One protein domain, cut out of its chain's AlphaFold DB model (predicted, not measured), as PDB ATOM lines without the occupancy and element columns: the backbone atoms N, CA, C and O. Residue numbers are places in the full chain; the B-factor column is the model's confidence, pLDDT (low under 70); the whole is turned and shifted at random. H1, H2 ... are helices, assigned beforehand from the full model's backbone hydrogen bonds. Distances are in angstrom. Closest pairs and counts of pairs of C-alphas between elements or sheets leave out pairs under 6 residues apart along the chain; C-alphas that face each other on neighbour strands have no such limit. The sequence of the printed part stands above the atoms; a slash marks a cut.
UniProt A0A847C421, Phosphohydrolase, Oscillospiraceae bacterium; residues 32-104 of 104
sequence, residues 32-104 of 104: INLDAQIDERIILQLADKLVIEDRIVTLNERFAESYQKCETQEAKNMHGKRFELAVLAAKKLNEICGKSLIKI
ATOM      1  N   ILE A  32     376.127 457.192 310.105       63.81
ATOM      2  CA  ILE A  32     375.544 457.415 308.772       63.81
ATOM      3  C   ILE A  32     375.823 456.243 307.818       63.81
ATOM      4  O   ILE A  32     375.060 456.017 306.882       63.81
ATOM      5  N   ASN A  33     376.894 455.476 308.046       65.62
ATOM      6  CA  ASN A  33     377.292 454.386 307.162       65.62
ATOM      7  C   ASN A  33     377.908 453.219 307.949       65.62
ATOM      8  O   ASN A  33     379.009 453.338 308.478       65.62
ATOM      9  N   LEU A  34     377.198 452.089 307.997       63.44
ATOM     10  CA  LEU A  34     377.679 450.845 308.606       63.44
ATOM     11  C   LEU A  34     378.358 449.897 307.617       63.44
ATOM     12  O   LEU A  34     378.921 448.898 308.059       63.44
ATOM     13  N   ASP A  35     378.348 450.191 306.317       63.50
ATOM     14  CA  ASP A  35     379.202 449.497 305.347       63.50
ATOM     15  C   ASP A  35     380.661 449.934 305.522       63.50
ATOM     16  O   ASP A  35     381.583 449.135 305.341       63.50
ATOM     17  N   ALA A  36     380.881 451.166 305.996       60.66
ATOM     18  CA  ALA A  36     382.167 451.576 306.539       60.66
ATOM     19  C   ALA A  36     382.541 450.691 307.749       60.66
ATOM     20  O   ALA A  36     381.704 450.230 308.533       60.66
ATOM     21  N   GLN A  37     383.824 450.364 307.864       74.00
ATOM     22  CA  GLN A  37     384.369 449.549 308.949       74.00
ATOM     23  C   GLN A  37     384.013 450.156 310.322       74.00
ATOM     24  O   GLN A  37     383.990 451.374 310.469       74.00
ATOM     25  N   ILE A  38     383.719 449.313 311.323       84.81
ATOM     26  CA  ILE A  38     383.503 449.778 312.703       84.81
ATOM     27  C   ILE A  38     384.811 450.393 313.209       84.81
ATOM     28  O   ILE A  38     385.836 449.710 313.206       84.81
ATOM     29  N   ASP A  39     384.764 451.652 313.640       87.94
ATOM     30  CA  ASP A  39     385.903 452.382 314.200       87.94
ATOM     31  C   ASP A  39     385.706 452.699 315.694       87.94
ATOM     32  O   ASP A  39     384.668 452.402 316.297       87.94
ATOM     33  N   GLU A  40     386.714 453.310 316.316       89.88
ATOM     34  CA  GLU A  40     386.711 453.623 317.745       89.88
ATOM     35  C   GLU A  40     385.606 454.610 318.149       89.88
ATOM     36  O   GLU A  40     385.161 454.586 319.299       89.88
ATOM     37  N   ARG A  41     385.126 455.454 317.227       89.38
ATOM     38  CA  ARG A  41     384.044 456.411 317.506       89.38
ATOM     39  C   ARG A  41     382.724 455.679 317.684       89.38
ATOM     40  O   ARG A  41     382.013 455.952 318.647       89.38
ATOM     41  N   ILE A  42     382.433 454.718 316.805       88.81
ATOM     42  CA  ILE A  42     381.231 453.880 316.907       88.81
ATOM     43  C   ILE A  42     381.284 453.032 318.181       88.81
ATOM     44  O   ILE A  42     380.282 452.919 318.891       88.81
ATOM     45  N   ILE A  43     382.454 452.472 318.513       91.12
ATOM     46  CA  ILE A  43     382.639 451.701 319.751       91.12
ATOM     47  C   ILE A  43     382.348 452.572 320.979       91.12
ATOM     48  O   ILE A  43     381.568 452.166 321.842       91.12
ATOM     49  N   LEU A  44     382.920 453.778 321.045       91.88
ATOM     50  CA  LEU A  44     382.682 454.708 322.150       91.88
ATOM     51  C   LEU A  44     381.207 455.130 322.231       91.88
ATOM     52  O   LEU A  44     380.609 455.106 323.302       91.88
ATOM     53  N   GLN A  45     380.589 455.440 321.093       89.88
ATOM     54  CA  GLN A  45     379.182 455.824 321.030       89.88
ATOM     55  C   GLN A  45     378.234 454.715 321.517       89.88
ATOM     56  O   GLN A  45     377.184 455.016 322.099       89.88
ATOM     57  N   LEU A  46     378.565 453.447 321.247       91.94
ATOM     58  CA  LEU A  46     377.837 452.291 321.768       91.94
ATOM     59  C   LEU A  46     378.076 452.119 323.265       91.94
ATOM     60  O   LEU A  46     377.107 451.921 323.993       91.94
ATOM     61  N   ALA A  47     379.319 452.240 323.737       92.75
ATOM     62  CA  ALA A  47     379.634 452.160 325.162       92.75
ATOM     63  C   ALA A  47     378.816 453.178 325.977       92.75
ATOM     64  O   ALA A  47     378.175 452.801 326.957       92.75
ATOM     65  N   ASP A  48     378.711 454.419 325.495       91.31
ATOM     66  CA  ASP A  48     377.883 455.463 326.109       91.31
ATOM     67  C   ASP A  48     376.393 455.104 326.176       91.31
ATOM     68  O   ASP A  48     375.678 455.585 327.055       91.31
ATOM     69  N   LYS A  49     375.890 454.290 325.239       92.12
ATOM     70  CA  LYS A  49     374.490 453.826 325.196       92.12
ATOM     71  C   LYS A  49     374.238 452.601 326.068       92.12
ATOM     72  O   LYS A  49     373.082 452.290 326.327       92.12
ATOM     73  N   LEU A  50     375.285 451.928 326.527       94.69
ATOM     74  CA  LEU A  50     375.190 450.749 327.386       94.69
ATOM     75  C   LEU A  50     375.338 451.094 328.865       94.69
ATOM     76  O   LEU A  50     375.440 450.193 329.690       94.69
ATOM     77  N   VAL A  51     375.338 452.381 329.209       93.62
ATOM     78  CA  VAL A  51     375.398 452.855 330.590       93.62
ATOM     79  C   VAL A  51     374.285 453.869 330.824       93.62
ATOM     80  O   VAL A  51     374.061 454.755 330.002       93.62
ATOM     81  N   ILE A  52     373.567 453.745 331.933       92.69
ATOM     82  CA  ILE A  52     372.716 454.804 332.483       92.69
ATOM     83  C   ILE A  52     373.275 455.113 333.863       92.69
ATOM     84  O   ILE A  52     373.259 454.236 334.725       92.69
ATOM     85  N   GLU A  53     373.764 456.340 334.050       90.12
ATOM     86  CA  GLU A  53     374.469 456.772 335.261       90.12
ATOM     87  C   GLU A  53     375.617 455.811 335.624       90.12
ATOM     88  O   GLU A  53     376.659 455.819 334.970       90.12
ATOM     89  N   ASP A  54     375.429 454.959 336.629       92.12
ATOM     90  CA  ASP A  54     376.398 453.994 337.152       92.12
ATOM     91  C   ASP A  54     376.075 452.532 336.786       92.12
ATOM     92  O   ASP A  54     376.803 451.612 337.170       92.12
ATOM     93  N   ARG A  55     375.001 452.292 336.022       94.56
ATOM     94  CA  ARG A  55     374.512 450.952 335.683       94.56
ATOM     95  C   ARG A  55     374.747 450.607 334.218       94.56
ATOM     96  O   ARG A  55     374.366 451.360 333.327       94.56
ATOM     97  N   ILE A  56     375.268 449.403 333.968       95.00
ATOM     98  CA  ILE A  56     375.301 448.808 332.624       95.00
ATOM     99  C   ILE A  56     373.894 448.336 332.231       95.00
ATOM    100  O   ILE A  56     373.243 447.616 332.992       95.00
ATOM    101  N   VAL A  57     373.447 448.712 331.036       96.38
ATOM    102  CA  VAL A  57     372.103 448.448 330.500       96.38
ATOM    103  C   VAL A  57     372.158 447.895 329.079       96.38
ATOM    104  O   VAL A  57     373.182 447.995 328.400       96.38
ATOM    105  N   THR A  58     371.058 447.313 328.608       96.62
ATOM    106  CA  THR A  58     370.907 446.934 327.197       96.62
ATOM    107  C   THR A  58     370.540 448.134 326.321       96.62
ATOM    108  O   THR A  58     370.096 449.178 326.812       96.62
ATOM    109  N   LEU A  59     370.683 447.987 324.999       95.88
ATOM    110  CA  LEU A  59     370.224 449.022 324.066       95.88
ATOM    111  C   LEU A  59     368.713 449.244 324.184       95.88
ATOM    112  O   LEU A  59     368.272 450.389 324.201       95.88
ATOM    113  N   ASN A  60     367.925 448.180 324.326       96.62
ATOM    114  CA  ASN A  60     366.484 448.259 324.542       96.62
ATOM    115  C   ASN A  60     366.145 449.092 325.785       96.62
ATOM    116  O   ASN A  60     365.332 450.011 325.696       96.62
ATOM    117  N   GLU A  61     366.790 448.819 326.925       96.50
ATOM    118  CA  GLU A  61     366.577 449.584 328.160       96.50
ATOM    119  C   GLU A  61     366.919 451.070 327.965       96.50
ATOM    120  O   GLU A  61     366.104 451.942 328.281       96.50
ATOM    121  N   ARG A  62     368.092 451.376 327.391       95.75
ATOM    122  CA  ARG A  62     368.528 452.764 327.164       95.75
ATOM    123  C   ARG A  62     367.611 453.528 326.216       95.75
ATOM    124  O   ARG A  62     367.295 454.704 326.441       95.75
ATOM    125  N   PHE A  63     367.217 452.900 325.115       95.94
ATOM    126  CA  PHE A  63     366.373 453.552 324.123       95.94
ATOM    127  C   PHE A  63     364.936 453.704 324.626       95.94
ATOM    128  O   PHE A  63     364.349 454.755 324.384       95.94
ATOM    129  N   ALA A  64     364.408 452.758 325.407       96.25
ATOM    130  CA  ALA A  64     363.107 452.903 326.059       96.25
ATOM    131  C   ALA A  64     363.074 454.088 327.042       96.25
ATOM    132  O   ALA A  64     362.128 454.873 327.016       96.25
ATOM    133  N   GLU A  65     364.114 454.264 327.865       95.56
ATOM    134  CA  GLU A  65     364.202 455.389 328.809       95.56
ATOM    135  C   GLU A  65     364.280 456.740 328.077       95.56
ATOM    136  O   GLU A  65     363.555 457.684 328.390       95.56
ATOM    137  N   SER A  66     365.125 456.837 327.048       94.62
ATOM    138  CA  SER A  66     365.278 458.082 326.284       94.62
ATOM    139  C   SER A  66     364.081 458.410 325.386       94.62
ATOM    140  O   SER A  66     363.823 459.590 325.154       94.62
ATOM    141  N   TYR A  67     363.319 457.410 324.928       96.75
ATOM    142  CA  TYR A  67     362.123 457.616 324.103       96.75
ATOM    143  C   TYR A  67     361.044 458.432 324.825       96.75
ATOM    144  O   TYR A  67     360.318 459.196 324.193       96.75
ATOM    145  N   GLN A  68     360.978 458.345 326.158       95.19
ATOM    146  CA  GLN A  68     360.038 459.121 326.979       95.19
ATOM    147  C   GLN A  68     360.229 460.639 326.830       95.19
ATOM    148  O   GLN A  68     359.305 461.404 327.086       95.19
ATOM    149  N   LYS A  69     361.416 461.073 326.387       93.88
ATOM    150  CA  LYS A  69     361.787 462.481 326.179       93.88
ATOM    151  C   LYS A  69     361.462 462.962 324.750       93.88
ATOM    152  O   LYS A  69     361.695 464.123 324.424       93.88
ATOM    153  N   CYS A  70     360.957 462.088 323.873       96.44
ATOM    154  CA  CYS A  70     360.614 462.404 322.484       96.44
ATOM    155  C   CYS A  70     359.144 462.830 322.352       96.44
ATOM    156  O   CYS A  70     358.250 462.004 322.163       96.44
ATOM    157  N   GLU A  71     358.894 464.137 322.404       96.31
ATOM    158  CA  GLU A  71     357.530 464.689 322.394       96.31
ATOM    159  C   GLU A  71     356.931 464.816 320.983       96.31
ATOM    160  O   GLU A  71     355.728 464.638 320.794       96.31
ATOM    161  N   THR A  72     357.762 465.069 319.968       97.94
ATOM    162  CA  THR A  72     357.314 465.293 318.584       97.94
ATOM    163  C   THR A  72     357.464 464.046 317.713       97.94
ATOM    164  O   THR A  72     358.297 463.175 317.973       97.94
ATOM    165  N   GLN A  73     356.682 463.958 316.631       96.69
ATOM    166  CA  GLN A  73     356.808 462.855 315.669       96.69
ATOM    167  C   GLN A  73     358.194 462.826 315.010       96.69
ATOM    168  O   GLN A  73     358.757 461.757 314.793       96.69
ATOM    169  N   GLU A  74     358.769 463.996 314.738       96.94
ATOM    170  CA  GLU A  74     360.130 464.114 314.217       96.94
ATOM    171  C   GLU A  74     361.160 463.543 315.201       96.94
ATOM    172  O   GLU A  74     361.993 462.725 314.809       96.94
ATOM    173  N   ALA A  75     361.054 463.890 316.490       95.75
ATOM    174  CA  ALA A  75     361.935 463.358 317.526       95.75
ATOM    175  C   ALA A  75     361.825 461.831 317.635       95.75
ATOM    176  O   ALA A  75     362.846 461.150 317.708       95.75
ATOM    177  N   LYS A  76     360.603 461.286 317.579       97.19
ATOM    178  CA  LYS A  76     360.352 459.835 317.591       97.19
ATOM    179  C   LYS A  76     360.960 459.135 316.375       97.19
ATOM    180  O   LYS A  76     361.613 458.108 316.527       97.19
ATOM    181  N   ASN A  77     360.811 459.712 315.182       95.94
ATOM    182  CA  ASN A  77     361.382 459.156 313.953       95.94
ATOM    183  C   ASN A  77     362.919 459.150 313.994       95.94
ATOM    184  O   ASN A  77     363.548 458.158 313.634       95.94
ATOM    185  N   MET A  78     363.533 460.248 314.446       93.75
ATOM    186  CA  MET A  78     364.988 460.343 314.595       93.75
ATOM    187  C   MET A  78     365.520 459.385 315.664       93.75
ATOM    188  O   MET A  78     366.569 458.768 315.475       93.75
ATOM    189  N   HIS A  79     364.792 459.227 316.770       95.06
ATOM    190  CA  HIS A  79     365.113 458.258 317.817       95.06
ATOM    191  C   HIS A  79     365.081 456.819 317.288       95.06
ATOM    192  O   HIS A  79     366.059 456.095 317.472       95.06
ATOM    193  N   GLY A  80     364.039 456.450 316.535       95.00
ATOM    194  CA  GLY A  80     363.927 455.138 315.892       95.00
ATOM    195  C   GLY A  80     365.088 454.838 314.940       95.00
ATOM    196  O   GLY A  80     365.732 453.801 315.068       95.00
ATOM    197  N   LYS A  81     365.452 455.787 314.067       93.31
ATOM    198  CA  LYS A  81     366.618 455.640 313.174       93.31
ATOM    199  C   LYS A  81     367.915 455.402 313.950       93.31
ATOM    200  O   LYS A  81     368.707 454.532 313.601       93.31
ATOM    201  N   ARG A  82     368.137 456.161 315.028       92.12
ATOM    202  CA  ARG A  82     369.317 455.990 315.892       92.12
ATOM    203  C   ARG A  82     369.329 454.636 316.589       92.12
ATOM    204  O   ARG A  82     370.405 454.073 316.777       92.12
ATOM    205  N   PHE A  83     368.161 454.128 316.971       94.69
ATOM    206  CA  PHE A  83     368.033 452.804 317.565       94.69
ATOM    207  C   PHE A  83     368.410 451.711 316.565       94.69
ATOM    208  O   PHE A  83     369.268 450.884 316.866       94.69
ATOM    209  N   GLU A  84     367.844 451.751 315.358       93.44
ATOM    210  CA  GLU A  84     368.151 450.797 314.285       93.44
ATOM    211  C   GLU A  84     369.652 450.754 313.979       93.44
ATOM    212  O   GLU A  84     370.259 449.682 313.946       93.44
ATOM    213  N   LEU A  85     370.276 451.925 313.842       91.50
ATOM    214  CA  LEU A  85     371.711 452.042 313.599       91.50
ATOM    215  C   LEU A  85     372.554 451.490 314.756       91.50
ATOM    216  O   LEU A  85     373.525 450.773 314.516       91.50
ATOM    217  N   ALA A  86     372.181 451.772 316.008       92.38
ATOM    218  CA  ALA A  86     372.878 451.233 317.175       92.38
ATOM    219  C   ALA A  86     372.777 449.699 317.242       92.38
ATOM    220  O   ALA A  86     373.764 449.027 317.539       92.38
ATOM    221  N   VAL A  87     371.611 449.137 316.916       94.06
ATOM    222  CA  VAL A  87     371.396 447.685 316.854       94.06
ATOM    223  C   VAL A  87     372.257 447.045 315.767       94.06
ATOM    224  O   VAL A  87     372.901 446.026 316.019       94.06
ATOM    225  N   LEU A  88     372.295 447.628 314.569       92.44
ATOM    226  CA  LEU A  88     373.125 447.123 313.474       92.44
ATOM    227  C   LEU A  88     374.622 447.194 313.823       92.44
ATOM    228  O   LEU A  88     375.344 446.219 313.615       92.44
ATOM    229  N   ALA A  89     375.075 448.297 314.425       91.31
ATOM    230  CA  ALA A  89     376.451 448.449 314.893       91.31
ATOM    231  C   ALA A  89     376.815 447.403 315.962       91.31
ATOM    232  O   ALA A  89     377.873 446.777 315.887       91.31
ATOM    233  N   ALA A  90     375.919 447.164 316.927       93.25
ATOM    234  CA  ALA A  90     376.109 446.162 317.971       93.25
ATOM    235  C   ALA A  90     376.199 444.737 317.407       93.25
ATOM    236  O   ALA A  90     377.063 443.966 317.826       93.25
ATOM    237  N   LYS A  91     375.350 444.393 316.428       93.12
ATOM    238  CA  LYS A  91     375.414 443.101 315.727       93.12
ATOM    239  C   LYS A  91     376.747 442.928 315.005       93.12
ATOM    240  O   LYS A  91     377.435 441.944 315.259       93.12
ATOM    241  N   LYS A  92     377.156 443.919 314.205       91.88
ATOM    242  CA  LYS A  92     378.436 443.899 313.484       91.88
ATOM    243  C   LYS A  92     379.626 443.766 314.440       91.88
ATOM    244  O   LYS A  92     380.555 443.015 314.164       91.88
ATOM    245  N   LEU A  93     379.600 444.444 315.589       91.62
ATOM    246  CA  LEU A  93     380.660 444.316 316.591       91.62
ATOM    247  C   LEU A  93     380.686 442.919 317.233       91.62
ATOM    248  O   LEU A  93     381.757 442.330 317.370       91.62
ATOM    249  N   ASN A  94     379.523 442.365 317.588       93.69
ATOM    250  CA  ASN A  94     379.422 441.000 318.111       93.69
ATOM    251  C   ASN A  94     379.953 439.962 317.102       93.69
ATOM    252  O   ASN A  94     380.645 439.025 317.501       93.69
ATOM    253  N   GLU A  95     379.673 440.153 315.809       93.12
ATOM    254  CA  GLU A  95     380.203 439.334 314.712       93.12
ATOM    255  C   GLU A  95     381.730 439.437 314.609       93.12
ATOM    256  O   GLU A  95     382.408 438.412 314.651       93.12
ATOM    257  N   ILE A  96     382.285 440.657 314.560       91.75
ATOM    258  CA  ILE A  96     383.740 440.901 314.517       91.75
ATOM    259  C   ILE A  96     384.446 440.247 315.712       91.75
ATOM    260  O   ILE A  96     385.527 439.679 315.569       91.75
ATOM    261  N   CYS A  97     383.846 440.319 316.901       91.38
ATOM    262  CA  CYS A  97     384.419 439.749 318.117       91.38
ATOM    263  C   CYS A  97     384.164 438.243 318.286       91.38
ATOM    264  O   CYS A  97     384.705 437.654 319.225       91.38
ATOM    265  N   GLY A  98     383.324 437.628 317.447       93.94
ATOM    266  CA  GLY A  98     382.949 436.216 317.545       93.94
ATOM    267  C   GLY A  98     382.206 435.845 318.834       93.94
ATOM    268  O   GLY A  98     382.206 434.679 319.229       93.94
ATOM    269  N   LYS A  99     381.607 436.817 319.534       92.44
ATOM    270  CA  LYS A  99     380.872 436.594 320.789       92.44
ATOM    271  C   LYS A  99     379.838 437.690 321.037       92.44
ATOM    272  O   LYS A  99     379.993 438.823 320.592       92.44
ATOM    273  N   SER A 100     378.809 437.360 321.816       90.56
ATOM    274  CA  SER A 100     377.777 438.318 322.232       90.56
ATOM    275  C   SER A 100     378.306 439.241 323.337       90.56
ATOM    276  O   SER A 100     378.161 438.953 324.525       90.56
ATOM    277  N   LEU A 101     378.992 440.319 322.941       88.56
ATOM    278  CA  LEU A 101     379.499 441.362 323.839       88.56
ATOM    279  C   LEU A 101     378.400 442.346 324.228       88.56
ATOM    280  O   LEU A 101     378.226 442.655 325.405       88.56
ATOM    281  N   ILE A 102     377.678 442.849 323.228       90.94
ATOM    282  CA  ILE A 102     376.639 443.855 323.405       90.94
ATOM    283  C   ILE A 102     375.281 443.168 323.444       90.94
ATOM    284  O   ILE A 102     374.879 442.505 322.484       90.94
ATOM    285  N   LYS A 103     374.569 443.365 324.556       89.75
ATOM    286  CA  LYS A 103     373.179 442.941 324.722       89.75
ATOM    287  C   LYS A 103     372.257 444.016 324.153       89.75
ATOM    288  O   LYS A 103     372.319 445.172 324.573       89.75
ATOM    289  N   ILE A 104     371.425 443.616 323.195       90.38
ATOM    290  CA  ILE A 104     370.429 444.478 322.553       90.38
ATOM    291  C   ILE A 104     369.174 444.504 323.411       90.38
ATOM    292  O   ILE A 104     368.598 443.432 323.686       90.38
TER     293      ILE A 104
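What this domain is: This is residues 32 to 104 of the 104 residues of the protein "Phosphohydrolase" of Oscillospiraceae bacterium (UniProt A0A847C421). One long helix, H3, makes the long axis; H2 folds back alongside it as a helical hairpin, and H1 packs on it at a steep angle. The printed part has 73 residues with three named helices, H1, H2, H3 along the chain, and no named strand: all helix. It is compact, with a radius of gyration of the C-alphas of 12.6 A and spans of 38 by 29 by 17 A.

How they stand to each other: H1, residues 40 to 49, touches H3, residues 73 to 96, at residues 86 to 90 of H3 alone, at a steep tilt of 61 degrees; their closest C-alphas, Leu 46 and Ala 86, are 6.8 A apart. H2, residues 59 to 67, touches residues 76 to 87 of H3 alone, opposite ways at a shallow tilt of 14 degrees; the closest C-alphas, Phe 63 and Phe 83, are 6.8 A apart. In H1, H2 and H3 every O i to N i+4 pair is within hydrogen-bond range.

Where its parts are: H1 spans 14.3 A from C-alpha 40 at (386.711, 453.623, 317.745), H2 11.8 A, and H3 34.8 A, ending at C-alpha 96, (383.740, 440.901, 314.517).

The domain as a whole: The C-alphas farthest apart, Thr 72 and Gly 98, are 38.8 A apart. The printed part has no cut and no long link between helices; pLDDT is under 70 at residues 32 to 36.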